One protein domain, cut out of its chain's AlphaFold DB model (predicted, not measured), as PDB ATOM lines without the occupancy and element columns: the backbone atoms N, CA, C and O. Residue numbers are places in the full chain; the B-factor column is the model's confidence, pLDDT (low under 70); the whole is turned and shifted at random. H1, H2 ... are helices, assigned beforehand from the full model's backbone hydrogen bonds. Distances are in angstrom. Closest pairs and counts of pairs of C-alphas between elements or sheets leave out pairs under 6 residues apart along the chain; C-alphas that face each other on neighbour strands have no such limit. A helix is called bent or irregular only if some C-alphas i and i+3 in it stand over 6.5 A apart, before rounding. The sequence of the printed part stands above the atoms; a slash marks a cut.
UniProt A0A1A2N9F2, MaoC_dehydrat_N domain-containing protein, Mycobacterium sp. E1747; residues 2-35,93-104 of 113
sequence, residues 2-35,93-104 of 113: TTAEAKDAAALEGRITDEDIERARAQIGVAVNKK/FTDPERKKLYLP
ATOM      1  N   THR A   2     -11.217 -26.240  23.915       65.62
ATOM      2  CA  THR A   2     -12.416 -26.523  24.703       65.62
ATOM      3  C   THR A   2     -12.053 -26.578  26.190       65.62
ATOM      4  O   THR A   2     -10.891 -26.770  26.551       65.62
ATOM      5  N   THR A   3     -13.036 -26.421  27.074       65.94
ATOM      6  CA  THR A   3     -12.827 -26.441  28.533       65.94
ATOM      7  C   THR A   3     -12.199 -27.755  29.022       65.94
ATOM      8  O   THR A   3     -11.429 -27.755  29.977       65.94
ATOM      9  N   ALA A   4     -12.471 -28.870  28.333       64.56
ATOM     10  CA  ALA A   4     -11.883 -30.174  28.634       64.56
ATOM     11  C   ALA A   4     -10.380 -30.235  28.295       64.56
ATOM     12  O   ALA A   4      -9.587 -30.697  29.109       64.56
ATOM     13  N   GLU A   5      -9.969 -29.693  27.143       65.00
ATOM     14  CA  GLU A   5      -8.557 -29.670  26.721       65.00
ATOM     15  C   GLU A   5      -7.684 -28.809  27.649       65.00
ATOM     16  O   GLU A   5      -6.532 -29.147  27.914       65.00
ATOM     17  N   ALA A   6      -8.233 -27.709  28.178       66.56
ATOM     18  CA  ALA A   6      -7.534 -26.856  29.142       66.56
ATOM     19  C   ALA A   6      -7.337 -27.545  30.508       66.56
ATOM     20  O   ALA A   6      -6.306 -27.361  31.157       66.56
ATOM     21  N   LYS A   7      -8.306 -28.364  30.933       65.38
ATOM     22  CA  LYS A   7      -8.246 -29.137  32.180       65.38
ATOM     23  C   LYS A   7      -7.188 -30.235  32.129       65.38
ATOM     24  O   LYS A   7      -6.423 -30.391  33.079       65.38
ATOM     25  N   ASP A   8      -7.113 -30.956  31.013       67.94
ATOM     26  CA  ASP A   8      -6.117 -32.012  30.822       67.94
ATOM     27  C   ASP A   8      -4.687 -31.445  30.799       67.94
ATOM     28  O   ASP A   8      -3.776 -32.039  31.379       67.94
ATOM     29  N   ALA A   9      -4.489 -30.258  30.212       65.31
ATOM     30  CA  ALA A   9      -3.210 -29.547  30.258       65.31
ATOM     31  C   ALA A   9      -2.821 -29.137  31.693       65.31
ATOM     32  O   ALA A   9      -1.698 -29.400  32.125       65.31
ATOM     33  N   ALA A  10      -3.755 -28.575  32.471       67.06
ATOM     34  CA  ALA A  10      -3.510 -28.218  33.872       67.06
ATOM     35  C   ALA A  10      -3.155 -29.444  34.741       67.06
ATOM     36  O   ALA A  10      -2.275 -29.362  35.602       67.06
ATOM     37  N   ALA A  11      -3.784 -30.595  34.479       69.88
ATOM     38  CA  ALA A  11      -3.484 -31.854  35.159       69.88
ATOM     39  C   ALA A  11      -2.067 -32.376  34.854       69.88
ATOM     40  O   ALA A  11      -1.398 -32.894  35.752       69.88
ATOM     41  N   LEU A  12      -1.597 -32.227  33.611       70.06
ATOM     42  CA  LEU A  12      -0.238 -32.593  33.192       70.06
ATOM     43  C   LEU A  12       0.833 -31.709  33.847       70.06
ATOM     44  O   LEU A  12       1.900 -32.206  34.201       70.06
ATOM     45  N   GLU A  13       0.532 -30.427  34.057       80.25
ATOM     46  CA  GLU A  13       1.417 -29.462  34.726       80.25
ATOM     47  C   GLU A  13       1.354 -29.533  36.265       80.25
ATOM     48  O   GLU A  13       2.104 -28.838  36.949       80.25
ATOM     49  N   GLY A  14       0.470 -30.364  36.832       79.62
ATOM     50  CA  GLY A  14       0.279 -30.477  38.282       79.62
ATOM     51  C   GLY A  14      -0.358 -29.237  38.919       79.62
ATOM     52  O   GLY A  14      -0.222 -29.021  40.125       79.62
ATOM     53  N   ARG A  15      -1.043 -28.407  38.125       85.19
ATOM     54  CA  ARG A  15      -1.696 -27.188  38.598       85.19
ATOM     55  C   ARG A  15      -3.018 -27.528  39.283       85.19
ATOM     56  O   ARG A  15      -3.895 -28.130  38.676       85.19
ATOM     57  N   ILE A  16      -3.176 -27.083  40.528       85.25
ATOM     58  CA  ILE A  16      -4.443 -27.186  41.266       85.25
ATOM     59  C   ILE A  16      -5.395 -26.096  40.760       85.25
ATOM     60  O   ILE A  16      -5.052 -24.912  40.784       85.25
ATOM     61  N   THR A  17      -6.575 -26.497  40.294       86.88
ATOM     62  CA  THR A  17      -7.628 -25.598  39.798       86.88
ATOM     63  C   THR A  17      -8.725 -25.367  40.840       86.88
ATOM     64  O   THR A  17      -8.858 -26.132  41.796       86.88
ATOM     65  N   ASP A  18      -9.562 -24.347  40.636       88.31
ATOM     66  CA  ASP A  18     -10.736 -24.109  41.489       88.31
ATOM     67  C   ASP A  18     -11.708 -25.301  41.464       88.31
ATOM     68  O   ASP A  18     -12.251 -25.681  42.499       88.31
ATOM     69  N   GLU A  19     -11.862 -25.964  40.312       85.12
ATOM     70  CA  GLU A  19     -12.642 -27.203  40.206       85.12
ATOM     71  C   GLU A  19     -12.056 -28.338  41.061       85.12
ATOM     72  O   GLU A  19     -12.811 -29.124  41.636       85.12
ATOM     73  N   ASP A  20     -10.725 -28.445  41.167       84.94
ATOM     74  CA  ASP A  20     -10.080 -29.446  42.026       84.94
ATOM     75  C   ASP A  20     -10.330 -29.155  43.509       84.94
ATOM     76  O   ASP A  20     -10.558 -30.088  44.283       84.94
ATOM     77  N   ILE A  21     -10.325 -27.873  43.893       90.25
ATOM     78  CA  ILE A  21     -10.634 -27.420  45.255       90.25
ATOM     79  C   ILE A  21     -12.096 -27.717  45.594       90.25
ATOM     80  O   ILE A  21     -12.368 -28.297  46.645       90.25
ATOM     81  N   GLU A  22     -13.037 -27.378  44.709       92.19
ATOM     82  CA  GLU A  22     -14.461 -27.671  44.907       92.19
ATOM     83  C   GLU A  22     -14.721 -29.181  44.980       92.19
ATOM     84  O   GLU A  22     -15.445 -29.651  45.861       92.19
ATOM     85  N   ARG A  23     -14.046 -29.976  44.139       89.00
ATOM     86  CA  ARG A  23     -14.095 -31.439  44.234       89.00
ATOM     87  C   ARG A  23     -13.564 -31.937  45.581       89.00
ATOM     88  O   ARG A  23     -14.192 -32.796  46.188       89.00
ATOM     89  N   ALA A  24     -12.439 -31.410  46.068       90.44
ATOM     90  CA  ALA A  24     -11.881 -31.792  47.367       90.44
ATOM     91  C   ALA A  24     -12.809 -31.407  48.533       90.44
ATOM     92  O   ALA A  24     -13.000 -32.195  49.458       90.44
ATOM     93  N   ARG A  25     -13.450 -30.234  48.473       94.31
ATOM     94  CA  ARG A  25     -14.452 -29.804  49.463       94.31
ATOM     95  C   ARG A  25     -15.646 -30.750  49.514       94.31
ATOM     96  O   ARG A  25     -16.073 -31.124  50.602       94.31
ATOM     97  N   ALA A  26     -16.136 -31.196  48.358       93.06
ATOM     98  CA  ALA A  26     -17.247 -32.140  48.282       93.06
ATOM     99  C   ALA A  26     -16.924 -33.532  48.872       93.06
ATOM    100  O   ALA A  26     -17.847 -34.291  49.163       93.06
ATOM    101  N   GLN A  27     -15.644 -33.877  49.082       92.00
ATOM    102  CA  GLN A  27     -15.228 -35.130  49.736       92.00
ATOM    103  C   GLN A  27     -15.310 -35.076  51.268       92.00
ATOM    104  O   GLN A  27     -15.270 -36.123  51.921       92.00
ATOM    105  N   ILE A  28     -15.404 -33.886  51.866       93.75
ATOM    106  CA  ILE A  28     -15.412 -33.729  53.323       93.75
ATOM    107  C   ILE A  28     -16.663 -34.396  53.907       93.75
ATOM    108  O   ILE A  28     -17.783 -34.162  53.461       93.75
ATOM    109  N   GLY A  29     -16.468 -35.236  54.927       92.69
ATOM    110  CA  GLY A  29     -17.554 -35.959  55.600       92.69
ATOM    111  C   GLY A  29     -18.084 -37.177  54.837       92.69
ATOM    112  O   GLY A  29     -18.987 -37.854  55.327       92.69
ATOM    113  N   VAL A  30     -17.524 -37.500  53.670       91.19
ATOM    114  CA  VAL A  30     -17.895 -38.692  52.906       91.19
ATOM    115  C   VAL A  30     -16.932 -39.830  53.257       91.19
ATOM    116  O   VAL A  30     -15.754 -39.805  52.912       91.19
ATOM    117  N   ALA A  31     -17.435 -40.843  53.967       90.81
ATOM    118  CA  ALA A  31     -16.663 -42.037  54.306       90.81
ATOM    119  C   ALA A  31     -16.363 -42.864  53.045       90.81
ATOM    120  O   ALA A  31     -17.278 -43.205  52.294       90.81
ATOM    121  N   VAL A  32     -15.090 -43.198  52.820       90.50
ATOM    122  CA  VAL A  32     -14.618 -43.937  51.640       90.50
ATOM    123  C   VAL A  32     -14.173 -45.328  52.052       90.50
ATOM    124  O   VAL A  32     -13.307 -45.459  52.909       90.50
ATOM    125  N   ASN A  33     -14.715 -46.350  51.391       90.25
ATOM    126  CA  ASN A  33     -14.214 -47.712  51.530       90.25
ATOM    127  C   ASN A  33     -12.801 -47.832  50.933       90.25
ATOM    128  O   ASN A  33     -12.616 -47.673  49.721       90.25
ATOM    129  N   LYS A  34     -11.826 -48.151  51.781       86.00
ATOM    130  CA  LYS A  34     -10.492 -48.616  51.412       86.00
ATOM    131  C   LYS A  34     -10.594 -50.003  50.795       86.00
ATOM    132  O   LYS A  34     -11.289 -50.886  51.299       86.00
ATOM    133  N   LYS A  35      -9.921 -50.175  49.659       81.75
ATOM    134  CA  LYS A  35      -9.934 -51.431  48.891       81.75
ATOM    135  C   LYS A  35      -8.739 -52.312  49.224       81.75
ATOM    136  O   LYS A  35      -8.733 -53.488  48.867       81.75
ATOM    137  N   PHE A  93     -19.432 -47.586  47.843       88.75
ATOM    138  CA  PHE A  93     -20.354 -46.729  47.104       88.75
ATOM    139  C   PHE A  93     -21.120 -47.535  46.053       88.75
ATOM    140  O   PHE A  93     -20.532 -48.235  45.222       88.75
ATOM    141  N   THR A  94     -22.439 -47.397  46.064       86.25
ATOM    142  CA  THR A  94     -23.332 -47.926  45.029       86.25
ATOM    143  C   THR A  94     -23.648 -46.864  43.973       86.25
ATOM    144  O   THR A  94     -23.762 -47.201  42.798       86.25
ATOM    145  N   ASP A  95     -23.670 -45.589  44.368       87.88
ATOM    146  CA  ASP A  95     -23.917 -44.429  43.506       87.88
ATOM    147  C   ASP A  95     -22.703 -44.078  42.606       87.88
ATOM    148  O   ASP A  95     -21.593 -43.870  43.121       87.88
ATOM    149  N   PRO A  96     -22.883 -43.998  41.270       85.31
ATOM    150  CA  PRO A  96     -21.859 -43.543  40.332       85.31
ATOM    151  C   PRO A  96     -21.320 -42.131  40.600       85.31
ATOM    152  O   PRO A  96     -20.127 -41.909  40.392       85.31
ATOM    153  N   GLU A  97     -22.138 -41.186  41.071       84.75
ATOM    154  CA  GLU A  97     -21.695 -39.795  41.253       84.75
ATOM    155  C   GLU A  97     -20.684 -39.675  42.399       84.75
ATOM    156  O   GLU A  97     -19.609 -39.093  42.234       84.75
ATOM    157  N   ARG A  98     -20.933 -40.352  43.527       83.44
ATOM    158  CA  ARG A  98     -19.948 -40.461  44.620       83.44
ATOM    159  C   ARG A  98     -18.658 -41.152  44.196       83.44
ATOM    160  O   ARG A  98     -17.590 -40.786  44.671       83.44
ATOM    161  N   LYS A  99     -18.717 -42.129  43.283       82.81
ATOM    162  CA  LYS A  99     -17.498 -42.758  42.746       82.81
ATOM    163  C   LYS A  99     -16.665 -41.772  41.931       82.81
ATOM    164  O   LYS A  99     -15.444 -41.787  42.061       82.81
ATOM    165  N   LYS A 100     -17.304 -40.913  41.128       84.31
ATOM    166  CA  LYS A 100     -16.608 -39.900  40.318       84.31
ATOM    167  C   LYS A 100     -15.821 -38.909  41.162       84.31
ATOM    168  O   LYS A 100     -14.760 -38.464  40.738       84.31
ATOM    169  N   LEU A 101     -16.301 -38.624  42.369       85.31
ATOM    170  CA  LEU A 101     -15.648 -37.711  43.296       85.31
ATOM    171  C   LEU A 101     -14.227 -38.150  43.688       85.31
ATOM    172  O   LEU A 101     -13.374 -37.298  43.920       85.31
ATOM    173  N   TYR A 102     -13.975 -39.462  43.729       84.19
ATOM    174  CA  TYR A 102     -12.699 -40.064  44.138       84.19
ATOM    175  C   TYR A 102     -11.924 -40.700  42.981       84.19
ATOM    176  O   TYR A 102     -10.902 -41.351  43.206       84.19
ATOM    177  N   LEU A 103     -12.396 -40.549  41.739       75.00
ATOM    178  CA  LEU A 103     -11.616 -40.961  40.578       75.00
ATOM    179  C   LEU A 103     -10.369 -40.069  40.471       75.00
ATOM    180  O   LEU A 103     -10.476 -38.851  40.644       75.00
ATOM    181  N   PRO A 104      -9.193 -40.647  40.174       67.19
ATOM    182  CA  PRO A 104      -8.011 -39.858  39.874       67.19
ATOM    183  C   PRO A 104      -8.304 -38.883  38.735       67.19
ATOM    184  O   PRO A 104      -9.025 -39.221  37.793       67.19
TER     185      PRO A 104
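This is residues 2 to 35 and 93 to 104 of the 113 residues of the protein "MaoC_dehydrat_N domain-containing protein" of Mycobacterium sp. E1747 (UniProt A0A1A2N9F2). The printed part is an open, loose frame of three short helices, in which no two helices touch: H2 forms one long side, H1 stands crosswise at its first end, and the unnamed stretch of residues 27 to 35 leads away from its last end. H3 lies after the cut, with its last residues near H2, and H1 keeps clear of both. The printed part has 46 residues with three named helices, in the order H1, H2, H3 along the chain, and no named strand; the class is all helix. The whole is loose, with a radius of gyration of the C-alphas of 12.5 A, and elongated, with spans of 31 by 18 by 17 A.

The longest helix by residues is H1, residues 3 to 12, and it touches no helix. A tight link of 5 residues joins it to H2, residues 18 to 26, yet H1 and H2 are apart. H3, residues 96 to 101, is close to H2 but not clearly touching it, with 2 pairs of C-alphas within 8 A. The closest C-alphas of these two helices are those of Arg 23 and Leu 101, 6.5 A apart. H2 and H3 stand at a steep tilt of 62 degrees and run opposite ways, and their centres are 13.4 A apart. H1 and H3 are apart. In H1, H2 and H3 every O i to N i+4 pair is within hydrogen-bond range.

H1 runs from Thr 3, with its C-alpha at (-12.827, -26.441, 28.533), to Leu 12, and measures 14.8 A from first to last C-alpha. H2 runs from Asp 18, with its C-alpha at (-10.736, -24.109, 41.489), to Ala 26, over 12.4 A. H3 runs from Pro 96 to Leu 101, whose C-alpha is at (-15.648, -37.711, 43.296), over 9.0 A. None of the three helices is bent.

The two C-alphas farthest apart are those of Thr 2 and Lys 35, at 34.8 A, while the first and last printed C-alphas, those of Thr 2 and Pro 104, are 20.7 A apart. Residues 36 to 92 are cut out and not printed, and C-alphas 35 and 93 are 11.6 A apart across this cut. The link across the cut, from H2 to H3, has 69 residues in the chain, 57 of them not printed. The mean pLDDT of the printed part of this model is 81.8; residues 2 to 11 and residue 104 are under 70, and H1 has a mean of 67.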